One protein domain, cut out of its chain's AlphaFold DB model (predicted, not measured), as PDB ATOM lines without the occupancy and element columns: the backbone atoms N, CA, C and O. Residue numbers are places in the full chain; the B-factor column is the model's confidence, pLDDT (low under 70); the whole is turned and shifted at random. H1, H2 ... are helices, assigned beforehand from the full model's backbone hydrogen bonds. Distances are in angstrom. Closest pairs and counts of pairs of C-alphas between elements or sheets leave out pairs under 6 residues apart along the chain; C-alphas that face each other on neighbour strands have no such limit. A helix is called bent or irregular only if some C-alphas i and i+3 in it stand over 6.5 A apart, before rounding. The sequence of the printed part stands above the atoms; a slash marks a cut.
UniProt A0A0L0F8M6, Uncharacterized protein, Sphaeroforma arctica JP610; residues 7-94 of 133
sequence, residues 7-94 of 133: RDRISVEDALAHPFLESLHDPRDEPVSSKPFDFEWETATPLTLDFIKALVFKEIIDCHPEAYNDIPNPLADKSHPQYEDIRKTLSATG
ATOM      1  N   ARG A   7     174.151 252.353 208.307       96.06
ATOM      2  CA  ARG A   7     173.167 252.109 209.372       96.06
ATOM      3  C   ARG A   7     172.205 250.965 209.056       96.06
ATOM      4  O   ARG A   7     171.617 250.418 209.976       96.06
ATOM      5  N   ASP A   8     172.087 250.599 207.783       96.25
ATOM      6  CA  ASP A   8     171.206 249.521 207.327       96.25
ATOM      7  C   ASP A   8     171.963 248.180 207.249       96.25
ATOM      8  O   ASP A   8     171.406 247.149 206.866       96.25
ATOM      9  N   ARG A   9     173.262 248.171 207.579       97.75
ATOM     10  CA  ARG A   9     174.039 246.936 207.678       97.75
ATOM     11  C   ARG A   9     173.668 246.219 208.975       97.75
ATOM     12  O   ARG A   9     173.668 246.823 210.037       97.75
ATOM     13  N   ILE A  10     173.392 244.921 208.851       97.44
ATOM     14  CA  ILE A  10     173.216 244.001 209.983       97.44
ATOM     15  C   ILE A  10     174.382 244.133 210.978       97.44
ATOM     16  O   ILE A  10     175.530 244.285 210.546       97.44
ATOM     17  N   SER A  11     174.078 244.088 212.276       96.38
ATOM     18  CA  SER A  11     175.079 244.065 213.345       96.38
ATOM     19  C   SER A  11     175.832 242.727 213.364       96.38
ATOM     20  O   SER A  11     175.433 241.772 212.691       96.38
ATOM     21  N   VAL A  12     176.947 242.651 214.095       95.56
ATOM     22  CA  VAL A  12     177.686 241.385 214.229       95.56
ATOM     23  C   VAL A  12     176.861 240.394 215.048       95.56
ATOM     24  O   VAL A  12     176.768 239.228 214.682       95.56
ATOM     25  N   GLU A  13     176.191 240.879 216.087       95.25
ATOM     26  CA  GLU A  13     175.338 240.110 216.987       95.25
ATOM     27  C   GLU A  13     174.157 239.478 216.231       95.25
ATOM     28  O   GLU A  13     173.933 238.271 216.314       95.25
ATOM     29  N   ASP A  14     173.455 240.262 215.403       95.12
ATOM     30  CA  ASP A  14     172.352 239.756 214.575       95.12
ATOM     31  C   ASP A  14     172.847 238.805 213.473       95.12
ATOM     32  O   ASP A  14     172.129 237.900 213.045       95.12
ATOM     33  N   ALA A  15     174.070 239.014 212.976       96.25
ATOM     34  CA  ALA A  15     174.666 238.145 211.970       96.25
ATOM     35  C   ALA A  15     175.067 236.780 212.545       96.25
ATOM     36  O   ALA A  15     174.887 235.776 211.857       96.25
ATOM     37  N   LEU A  16     175.577 236.733 213.780       96.06
ATOM     38  CA  LEU A  16     175.910 235.488 214.480       96.06
ATOM     39  C   LEU A  16     174.650 234.668 214.797       96.06
ATOM     40  O   LEU A  16     174.648 233.457 214.596       96.06
ATOM     41  N   ALA A  17     173.540 235.333 215.132       95.31
ATOM     42  CA  ALA A  17     172.234 234.697 215.338       95.31
ATOM     43  C   ALA A  17     171.498 234.294 214.036       95.31
ATOM     44  O   ALA A  17     170.373 233.788 214.080       95.31
ATOM     45  N   HIS A  18     172.081 234.533 212.855       97.31
ATOM     46  CA  HIS A  18     171.431 234.229 211.580       97.31
ATOM     47  C   HIS A  18     171.344 232.703 211.346       97.31
ATOM     48  O   HIS A  18     172.334 232.009 211.569       97.31
ATOM     49  N   PRO A  19     170.243 232.158 210.774       97.12
ATOM     50  CA  PRO A  19     170.052 230.707 210.589       97.12
ATOM     51  C   PRO A  19     171.179 229.986 209.841       97.12
ATOM     52  O   PRO A  19     171.408 228.795 210.014       97.12
ATOM     53  N   PHE A  20     171.911 230.715 208.999       97.38
ATOM     54  CA  PHE A  20     173.082 230.188 208.299       97.38
ATOM     55  C   PHE A  20     174.208 229.731 209.248       97.38
ATOM     56  O   PHE A  20     174.932 228.798 208.910       97.38
ATOM     57  N   LEU A  21     174.360 230.370 210.414       96.81
ATOM     58  CA  LEU A  21     175.386 230.064 211.416       96.81
ATOM     59  C   LEU A  21     174.848 229.268 212.615       96.81
ATOM     60  O   LEU A  21     175.615 228.970 213.524       96.81
ATOM     61  N   GLU A  22     173.574 228.858 212.609       95.69
ATOM     62  CA  GLU A  22     172.908 228.208 213.753       95.69
ATOM     63  C   GLU A  22     173.666 226.984 214.287       95.69
ATOM     64  O   GLU A  22     173.768 226.790 215.491       95.69
ATOM     65  N   SER A  23     174.266 226.179 213.404       96.94
ATOM     66  CA  SER A  23     175.042 224.999 213.810       96.94
ATOM     67  C   SER A  23     176.365 225.314 214.525       96.94
ATOM     68  O   SER A  23     176.982 224.399 215.064       96.94
ATOM     69  N   LEU A  24     176.837 226.562 214.459       96.19
ATOM     70  CA  LEU A  24     178.122 227.012 215.007       96.19
ATOM     71  C   LEU A  24     177.967 228.066 216.112       96.19
ATOM     72  O   LEU A  24     178.909 228.262 216.871       96.19
ATOM     73  N   HIS A  25     176.823 228.745 216.184       96.00
ATOM     74  CA  HIS A  25     176.597 229.848 217.112       96.00
ATOM     75  C   HIS A  25     176.495 229.358 218.569       96.00
ATOM     76  O   HIS A  25     175.604 228.573 218.905       96.00
ATOM     77  N   ASP A  26     177.378 229.852 219.444       95.75
ATOM     78  CA  ASP A  26     177.305 229.659 220.902       95.75
ATOM     79  C   ASP A  26     177.607 230.987 221.617       95.75
ATOM     80  O   ASP A  26     178.771 231.377 221.727       95.75
ATOM     81  N   PRO A  27     176.592 231.659 222.196       92.94
ATOM     82  CA  PRO A  27     176.784 232.923 222.908       92.94
ATOM     83  C   PRO A  27     177.787 232.869 224.072       92.94
ATOM     84  O   PRO A  27     178.233 233.909 224.550       92.94
ATOM     85  N   ARG A  28     178.115 231.676 224.586       93.06
ATOM     86  CA  ARG A  28     179.085 231.507 225.680       93.06
ATOM     87  C   ARG A  28     180.532 231.479 225.188       93.06
ATOM     88  O   ARG A  28     181.420 231.727 226.000       93.06
ATOM     89  N   ASP A  29     180.753 231.176 223.910       95.31
ATOM     90  CA  ASP A  29     182.073 231.109 223.262       95.31
ATOM     91  C   ASP A  29     182.354 232.341 222.374       95.31
ATOM     92  O   ASP A  29     183.365 232.423 221.684       95.31
ATOM     93  N   GLU A  30     181.475 233.346 222.425       95.06
ATOM     94  CA  GLU A  30     181.559 234.588 221.646       95.06
ATOM     95  C   GLU A  30     181.704 235.815 222.577       95.06
ATOM     96  O   GLU A  30     180.783 236.626 222.713       95.06
ATOM     97  N   PRO A  31     182.838 235.967 223.292       94.69
ATOM     98  CA  PRO A  31     183.003 237.033 224.272       94.69
ATOM     99  C   PRO A  31     183.238 238.404 223.626       94.69
ATOM    100  O   PRO A  31     183.914 238.546 222.607       94.69
ATOM    101  N   VAL A  32     182.773 239.449 224.311       93.94
ATOM    102  CA  VAL A  32     183.125 240.844 224.012       93.94
ATOM    103  C   VAL A  32     184.332 241.255 224.856       93.94
ATOM    104  O   VAL A  32     184.425 240.908 226.036       93.94
ATOM    105  N   SER A  33     185.259 242.026 224.278       94.94
ATOM    106  CA  SER A  33     186.377 242.591 225.043       94.94
ATOM    107  C   SER A  33     185.863 243.482 226.177       94.94
ATOM    108  O   SER A  33     185.102 244.420 225.950       94.94
ATOM    109  N   SER A  34     186.327 243.231 227.403       94.50
ATOM    110  CA  SER A  34     185.969 244.039 228.580       94.50
ATOM    111  C   SER A  34     186.523 245.464 228.532       94.50
ATOM    112  O   SER A  34     186.014 246.350 229.218       94.50
ATOM    113  N   LYS A  35     187.575 245.686 227.738       93.19
ATOM    114  CA  LYS A  35     188.216 246.987 227.565       93.19
ATOM    115  C   LYS A  35     188.161 247.394 226.094       93.19
ATOM    116  O   LYS A  35     188.541 246.585 225.240       93.19
ATOM    117  N   PRO A  36     187.727 248.628 225.788       92.44
ATOM    118  CA  PRO A  36     187.951 249.210 224.475       92.44
ATOM    119  C   PRO A  36     189.448 249.215 224.163       92.44
ATOM    120  O   PRO A  36     190.276 249.337 225.068       92.44
ATOM    121  N   PHE A  37     189.789 249.090 222.883       90.25
ATOM    122  CA  PHE A  37     191.154 249.347 222.452       90.25
ATOM    123  C   PHE A  37     191.472 250.837 222.620       90.25
ATOM    124  O   PHE A  37     190.632 251.690 222.331       90.25
ATOM    125  N   ASP A  38     192.677 251.127 223.099       86.62
ATOM    126  CA  ASP A  38     193.141 252.480 223.371       86.62
ATOM    127  C   ASP A  38     193.913 253.042 222.164       86.62
ATOM    128  O   ASP A  38     194.940 252.491 221.758       86.62
ATOM    129  N   PHE A  39     193.410 254.141 221.593       85.19
ATOM    130  CA  PHE A  39     194.010 254.860 220.462       85.19
ATOM    131  C   PHE A  39     194.737 256.148 220.887       85.19
ATOM    132  O   PHE A  39     195.121 256.955 220.036       85.19
ATOM    133  N   GLU A  40     194.955 256.370 222.188       81.31
ATOM    134  CA  GLU A  40     195.637 257.573 222.682       81.31
ATOM    135  C   GLU A  40     197.061 257.707 222.117       81.31
ATOM    136  O   GLU A  40     197.508 258.818 221.839       81.31
ATOM    137  N   TRP A  41     197.757 256.596 221.851       78.56
ATOM    138  CA  TRP A  41     199.098 256.615 221.245       78.56
ATOM    139  C   TRP A  41     199.121 257.241 219.836       78.56
ATOM    140  O   TRP A  41     200.109 257.874 219.469       78.56
ATOM    141  N   GLU A  42     198.038 257.106 219.068       80.19
ATOM    142  CA  GLU A  42     197.895 257.670 217.719       80.19
ATOM    143  C   GLU A  42     197.418 259.129 217.752       80.19
ATOM    144  O   GLU A  42     197.783 259.927 216.889       80.19
ATOM    145  N   THR A  43     196.628 259.499 218.763       77.25
ATOM    146  CA  THR A  43     195.950 260.805 218.810       77.25
ATOM    147  C   THR A  43     196.723 261.853 219.611       77.25
ATOM    148  O   THR A  43     196.745 263.027 219.240       77.25
ATOM    149  N   ALA A  44     197.365 261.458 220.711       67.44
ATOM    150  CA  ALA A  44     198.004 262.389 221.638       67.44
ATOM    151  C   ALA A  44     199.403 262.841 221.186       67.44
ATOM    152  O   ALA A  44     199.977 263.754 221.784       67.44
ATOM    153  N   THR A  45     199.985 262.194 220.168       67.38
ATOM    154  CA  THR A  45     201.411 262.337 219.853       67.38
ATOM    155  C   THR A  45     201.666 262.310 218.345       67.38
ATOM    156  O   THR A  45     201.025 261.542 217.626       67.38
ATOM    157  N   PRO A  46     202.590 263.134 217.818       76.31
ATOM    158  CA  PRO A  46     202.991 263.028 216.422       76.31
ATOM    159  C   PRO A  46     203.624 261.661 216.132       76.31
ATOM    160  O   PRO A  46     204.658 261.313 216.702       76.31
ATOM    161  N   LEU A  47     203.041 260.914 215.191       80.44
ATOM    162  CA  LEU A  47     203.543 259.619 214.721       80.44
ATOM    163  C   LEU A  47     204.796 259.766 213.839       80.44
ATOM    164  O   LEU A  47     204.771 259.526 212.631       80.44
ATOM    165  N   THR A  48     205.909 260.191 214.432       85.00
ATOM    166  CA  THR A  48     207.201 260.226 213.736       85.00
ATOM    167  C   THR A  48     207.751 258.811 213.558       85.00
ATOM    168  O   THR A  48     207.456 257.901 214.334       85.00
ATOM    169  N   LEU A  49     208.586 258.609 212.535       84.94
ATOM    170  CA  LEU A  49     209.197 257.304 212.271       84.94
ATOM    171  C   LEU A  49     209.974 256.778 213.488       84.94
ATOM    172  O   LEU A  49     209.895 255.593 213.802       84.94
ATOM    173  N   ASP A  50     210.716 257.646 214.171       82.56
ATOM    174  CA  ASP A  50     211.538 257.242 215.313       82.56
ATOM    175  C   ASP A  50     210.690 256.938 216.550       82.56
ATOM    176  O   ASP A  50     210.996 255.998 217.282       82.56
ATOM    177  N   PHE A  51     209.568 257.642 216.728       81.44
ATOM    178  CA  PHE A  51     208.582 257.299 217.748       81.44
ATOM    179  C   PHE A  51     207.949 255.924 217.487       81.44
ATOM    180  O   PHE A  51     207.920 255.083 218.383       81.44
ATOM    181  N   ILE A  52     207.536 255.640 216.246       86.12
ATOM    182  CA  ILE A  52     206.985 254.327 215.872       86.12
ATOM    183  C   ILE A  52     208.025 253.218 216.075       86.12
ATOM    184  O   ILE A  52     207.699 252.176 216.641       86.12
ATOM    185  N   LYS A  53     209.286 253.425 215.666       86.44
ATOM    186  CA  LYS A  53     210.370 252.456 215.915       86.44
ATOM    187  C   LYS A  53     210.520 252.158 217.405       86.44
ATOM    188  O   LYS A  53     210.683 250.998 217.771       86.44
ATOM    189  N   ALA A  54     210.459 253.185 218.253       84.69
ATOM    190  CA  ALA A  54     210.554 253.018 219.695       84.69
ATOM    191  C   ALA A  54     209.347 252.266 220.282       84.69
ATOM    192  O   ALA A  54     209.543 251.389 221.120       84.69
ATOM    193  N   LEU A  55     208.122 252.547 219.815       85.62
ATOM    194  CA  LEU A  55     206.916 251.810 220.216       85.62
ATOM    195  C   LEU A  55     206.993 250.329 219.830       85.62
ATOM    196  O   LEU A  55     206.715 249.463 220.656       85.62
ATOM    197  N   VAL A  56     207.412 250.032 218.597       88.06
ATOM    198  CA  VAL A  56     207.567 248.650 218.120       88.06
ATOM    199  C   VAL A  56     208.657 247.927 218.906       88.06
ATOM    200  O   VAL A  56     208.434 246.806 219.352       88.06
ATOM    201  N   PHE A  57     209.812 248.565 219.119       88.44
ATOM    202  CA  PHE A  57     210.878 247.989 219.939       88.44
ATOM    203  C   PHE A  57     210.382 247.685 221.354       88.44
ATOM    204  O   PHE A  57     210.586 246.578 221.843       88.44
ATOM    205  N   LYS A  58     209.671 248.628 221.985       85.31
ATOM    206  CA  LYS A  58     209.072 248.422 223.305       85.31
ATOM    207  C   LYS A  58     208.156 247.197 223.330       85.31
ATOM    208  O   LYS A  58     208.323 246.358 224.206       85.31
ATOM    209  N   GLU A  59     207.217 247.089 222.392       89.81
ATOM    210  CA  GLU A  59     206.265 245.970 222.356       89.81
ATOM    211  C   GLU A  59     206.980 244.622 222.171       89.81
ATOM    212  O   GLU A  59     206.616 243.630 222.801       89.81
ATOM    213  N   ILE A  60     208.044 244.590 221.361       90.12
ATOM    214  CA  ILE A  60     208.857 243.382 221.191       90.12
ATOM    215  C   ILE A  60     209.515 242.982 222.511       90.12
ATOM    216  O   ILE A  60     209.434 241.816 222.871       90.12
ATOM    217  N   ILE A  61     210.133 243.914 223.242       89.12
ATOM    218  CA  ILE A  61     210.796 243.602 224.520       89.12
ATOM    219  C   ILE A  61     209.786 243.237 225.614       89.12
ATOM    220  O   ILE A  61     210.060 242.347 226.416       89.12
ATOM    221  N   ASP A  62     208.607 243.865 225.628       87.31
ATOM    222  CA  ASP A  62     207.520 243.508 226.546       87.31
ATOM    223  C   ASP A  62     207.041 242.055 226.319       87.31
ATOM    224  O   ASP A  62     206.710 241.357 227.278       87.31
ATOM    225  N   CYS A  63     207.008 241.593 225.061       91.56
ATOM    226  CA  CYS A  63     206.584 240.239 224.680       91.56
ATOM    227  C   CYS A  63     207.726 239.202 224.740       91.56
ATOM    228  O   CYS A  63     207.486 238.034 225.051       91.56
ATOM    229  N   HIS A  64     208.959 239.628 224.457       90.62
ATOM    230  CA  HIS A  64     210.164 238.803 224.310       90.62
ATOM    231  C   HIS A  64     211.381 239.466 224.985       90.62
ATOM    232  O   HIS A  64     212.244 240.030 224.298       90.62
ATOM    233  N   PRO A  65     211.492 239.408 226.325       90.06
ATOM    234  CA  PRO A  65     212.582 240.058 227.057       90.06
ATOM    235  C   PRO A  65     213.983 239.585 226.638       90.06
ATOM    236  O   PRO A  65     214.946 240.350 226.685       90.06
ATOM    237  N   GLU A  66     214.109 238.331 226.201       89.25
ATOM    238  CA  GLU A  66     215.360 237.727 225.742       89.25
ATOM    239  C   GLU A  66     215.943 238.393 224.488       89.25
ATOM    240  O   GLU A  66     217.160 238.397 224.311       89.25
ATOM    241  N   ALA A  67     215.102 239.008 223.652       89.25
ATOM    242  CA  ALA A  67     215.509 239.592 222.375       89.25
ATOM    243  C   ALA A  67     216.228 240.949 222.518       89.25
ATOM    244  O   ALA A  67     216.689 241.510 221.523       89.25
ATOM    245  N   TYR A  68     216.345 241.488 223.740       85.19
ATOM    246  CA  TYR A  68     216.918 242.815 223.998       85.19
ATOM    247  C   TYR A  68     218.330 242.996 223.435       85.19
ATOM    248  O   TYR A  68     218.648 244.048 222.887       85.19
ATOM    249  N   ASN A  69     219.172 241.969 223.557       87.12
ATOM    250  CA  ASN A  69     220.558 242.038 223.094       87.12
ATOM    251  C   ASN A  69     220.697 241.783 221.585       87.12
ATOM    252  O   ASN A  69     221.704 242.170 220.993       87.12
ATOM    253  N   ASP A  70     219.697 241.147 220.973       88.44
ATOM    254  CA  ASP A  70     219.732 240.728 219.570       88.44
ATOM    255  C   ASP A  70     219.146 241.791 218.632       88.44
ATOM    256  O   ASP A  70     219.482 241.844 217.446       88.44
ATOM    257  N   ILE A  71     218.270 242.655 219.154       82.75
ATOM    258  CA  ILE A  71     217.578 243.685 218.380       82.75
ATOM    259  C   ILE A  71     218.215 245.053 218.652       82.75
ATOM    260  O   ILE A  71     218.284 245.483 219.802       82.75
ATOM    261  N   PRO A  72     218.632 245.797 217.609       83.31
ATOM    262  CA  PRO A  72     219.151 247.147 217.784       83.31
ATOM    263  C   PRO A  72     218.125 248.063 218.460       83.31
ATOM    264  O   PRO A  72     217.062 248.335 217.901       83.31
ATOM    265  N   ASN A  73     218.465 248.572 219.645       82.94
ATOM    266  CA  ASN A  73     217.637 249.542 220.355       82.94
ATOM    267  C   ASN A  73     217.663 250.900 219.614       82.94
ATOM    268  O   ASN A  73     218.714 251.549 219.574       82.94
ATOM    269  N   PRO A  74     216.526 251.375 219.062       76.31
ATOM    270  CA  PRO A  74     216.458 252.631 218.313       76.31
ATOM    271  C   PRO A  74     216.674 253.877 219.190       76.31
ATOM    272  O   PRO A  74     216.880 254.962 218.655       76.31
ATOM    273  N   LEU A  75     216.654 253.727 220.518       71.25
ATOM    274  CA  LEU A  75     216.926 254.774 221.507       71.25
ATOM    275  C   LEU A  75     218.271 254.584 222.230       71.25
ATOM    276  O   LEU A  75     218.503 255.214 223.259       71.25
ATOM    277  N   ALA A  76     219.163 253.719 221.732       75.38
ATOM    278  CA  ALA A  76     220.494 253.552 222.325       75.38
ATOM    279  C   ALA A  76     221.340 254.835 222.237       75.38
ATOM    280  O   ALA A  76     222.113 255.140 223.148       75.38
ATOM    281  N   ASP A  77     221.179 255.603 221.155       78.25
ATOM    282  CA  ASP A  77     221.852 256.885 220.982       78.25
ATOM    283  C   ASP A  77     221.079 258.017 221.671       78.25
ATOM    284  O   ASP A  77     220.162 258.621 221.111       78.25
ATOM    285  N   LYS A  78     221.496 258.338 222.898       76.81
ATOM    286  CA  LYS A  78     220.942 259.450 223.685       76.81
ATOM    287  C   LYS A  78     221.233 260.830 223.085       76.81
ATOM    288  O   LYS A  78     220.638 261.813 223.516       76.81
ATOM    289  N   SER A  79     222.152 260.928 222.120       78.12
ATOM    290  CA  SER A  79     222.452 262.181 221.422       78.12
ATOM    291  C   SER A  79     221.469 262.486 220.286       78.12
ATOM    292  O   SER A  79     221.510 263.581 219.722       78.12
ATOM    293  N   HIS A  80     220.562 261.552 219.970       71.88
ATOM    294  CA  HIS A  80     219.557 261.747 218.936       71.88
ATOM    295  C   HIS A  80     218.693 262.991 219.244       71.88
ATOM    296  O   HIS A  80     218.147 263.087 220.344       71.88
ATOM    297  N   PRO A  81     218.495 263.928 218.292       74.25
ATOM    298  CA  PRO A  81     217.814 265.205 218.549       74.25
ATOM    299  C   PRO A  81     216.402 265.082 219.133       74.25
ATOM    300  O   PRO A  81     215.948 265.980 219.828       74.25
ATOM    301  N   GLN A  82     215.718 263.972 218.844       69.75
ATOM    302  CA  GLN A  82     214.355 263.690 219.310       69.75
ATOM    303  C   GLN A  82     214.315 262.724 220.512       69.75
ATOM    304  O   GLN A  82     213.241 262.258 220.876       69.75
ATOM    305  N   TYR A  83     215.463 262.371 221.108       73.44
ATOM    306  CA  TYR A  83     215.547 261.376 222.188       73.44
ATOM    307  C   TYR A  83     214.655 261.736 223.383       73.44
ATOM    308  O   TYR A  83     213.830 260.926 223.802       73.44
ATOM    309  N   GLU A  84     214.774 262.964 223.896       77.19
ATOM    310  CA  GLU A  84     213.988 263.420 225.049       77.19
ATOM    311  C   GLU A  84     212.494 263.526 224.730       77.19
ATOM    312  O   GLU A  84     211.658 263.169 225.561       77.19
ATOM    313  N   ASP A  85     212.148 263.935 223.508       74.94
ATOM    314  CA  ASP A  85     210.757 264.014 223.065       74.94
ATOM    315  C   ASP A  85     210.123 262.621 223.004       74.94
ATOM    316  O   ASP A  85     209.027 262.413 223.530       74.94
ATOM    317  N   ILE A  86     210.829 261.636 222.438       71.81
ATOM    318  CA  ILE A  86     210.366 260.245 222.368       71.81
ATOM    319  C   ILE A  86     210.280 259.638 223.774       71.81
ATOM    320  O   ILE A  86     209.251 259.063 224.127       71.81
ATOM    321  N   ARG A  87     211.309 259.812 224.614       73.44
ATOM    322  CA  ARG A  87     211.343 259.304 225.996       73.44
ATOM    323  C   ARG A  87     210.193 259.855 226.836       73.44
ATOM    324  O   ARG A  87     209.476 259.094 227.487       73.44
ATOM    325  N   LYS A  88     209.993 261.174 226.809       74.31
ATOM    326  CA  LYS A  88     208.920 261.845 227.547       74.31
ATOM    327  C   LYS A  88     207.552 261.378 227.062       74.31
ATOM    328  O   LYS A  88     206.680 261.105 227.882       74.31
ATOM    329  N   THR A  89     207.385 261.229 225.752       67.69
ATOM    330  CA  THR A  89     206.138 260.748 225.156       67.69
ATOM    331  C   THR A  89     205.818 259.320 225.597       67.69
ATOM    332  O   THR A  89     204.717 259.082 226.087       67.69
ATOM    333  N   LEU A  90     206.793 258.405 225.543       68.69
ATOM    334  CA  LEU A  90     206.644 257.027 226.028       68.69
ATOM    335  C   LEU A  90     206.291 256.976 227.521       68.69
ATOM    336  O   LEU A  90     205.426 256.199 227.916       68.69
ATOM    337  N   SER A  91     206.907 257.833 228.348       64.94
ATOM    338  CA  SER A  91     206.583 257.933 229.781       64.94
ATOM    339  C   SER A  91     205.167 258.460 230.050       64.94
ATOM    340  O   SER A  91     204.559 258.111 231.060       64.94
ATOM    341  N   ALA A  92     204.625 259.270 229.137       62.72
ATOM    342  CA  ALA A  92     203.304 259.876 229.252       62.72
ATOM    343  C   ALA A  92     202.169 258.974 228.739       62.72
ATOM    344  O   ALA A  92     201.030 259.169 229.154       62.72
ATOM    345  N   THR A  93     202.446 257.960 227.903       60.00
ATOM    346  CA  THR A  93     201.430 257.046 227.325       60.00
ATOM    347  C   THR A  93     200.791 256.085 228.352       60.00
ATOM    348  O   THR A  93     200.215 255.069 227.988       60.00
ATOM    349  N   GLY A  94     200.855 256.373 229.656       52.09
ATOM    350  CA  GLY A  94     199.958 255.796 230.669       52.09
ATOM    351  C   GLY A  94     200.029 254.279 230.903       52.09
ATOM    352  O   GLY A  94     199.294 253.765 231.745       52.09
TER     353      GLY A  94
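This is residues 7 to 94 of the 133 residues of an uncharacterized protein of Sphaeroforma arctica JP610 (UniProt A0A0L0F8M6). A long thin arm, residues 7 to 39 with the short helix H1 in it, reaches away from a small helical head in which H5 packs across the beginning of H3 and H4 makes a corner at the other end of H3. H2 lies where the arm joins the head, and residues 70 to 82 fold back from H4 to H5. The 88 printed residues hold five named helices, H1 to H5 in chain order, and no named strand; the class is all helix, with 39 residues, under half, in named elements. The whole is extended, with a radius of gyration of the C-alphas of 20.7 A and spans of 62 by 33 by 20 A.

H1, residues 12 to 16, and H2, residues 40 to 43, touch no helix. H3, residues 49 to 63, touches H4, residues 65 to 69, only at the corner and only just, with 3 pairs of C-alphas within 8 A; Ile 61 and Tyr 68 have the closest C-alphas, 6.2 A apart. With residues 50 to 55 alone, H3 touches H5, residues 83 to 92, at a steep tilt of 52 degrees, the same way; the closest C-alphas, of Phe 51 and Ile 86, are 5.8 A apart. Every O i to N i+4 pair is within hydrogen-bond range in H1, H3 and H5; H2 is too short for one, and H4 has 0 of 1 but 1 of 2 O i to N i+3 pairs.

H1 begins at C-alpha 12 (177.686, 241.385, 214.229). H3 is 21.3 A long, from C-alpha 49 (209.197, 257.304, 212.271). H4 is irregular: C-alphas 66 and 69 are 7.3 A apart. H5 is 14.2 A long and ends at C-alpha 92 (203.304, 259.876, 229.252).

The C-alphas farthest apart, of Pro 19 and Ser 79, are 62.1 A apart. Residues 7 to 12, 18 to 23 and 31 to 39 stand free. The links H1 to H2 and H4 to H5 are long. The printed part has no cut; pLDDT is under 70 at residues 44 to 45, 82 and 89 to 94.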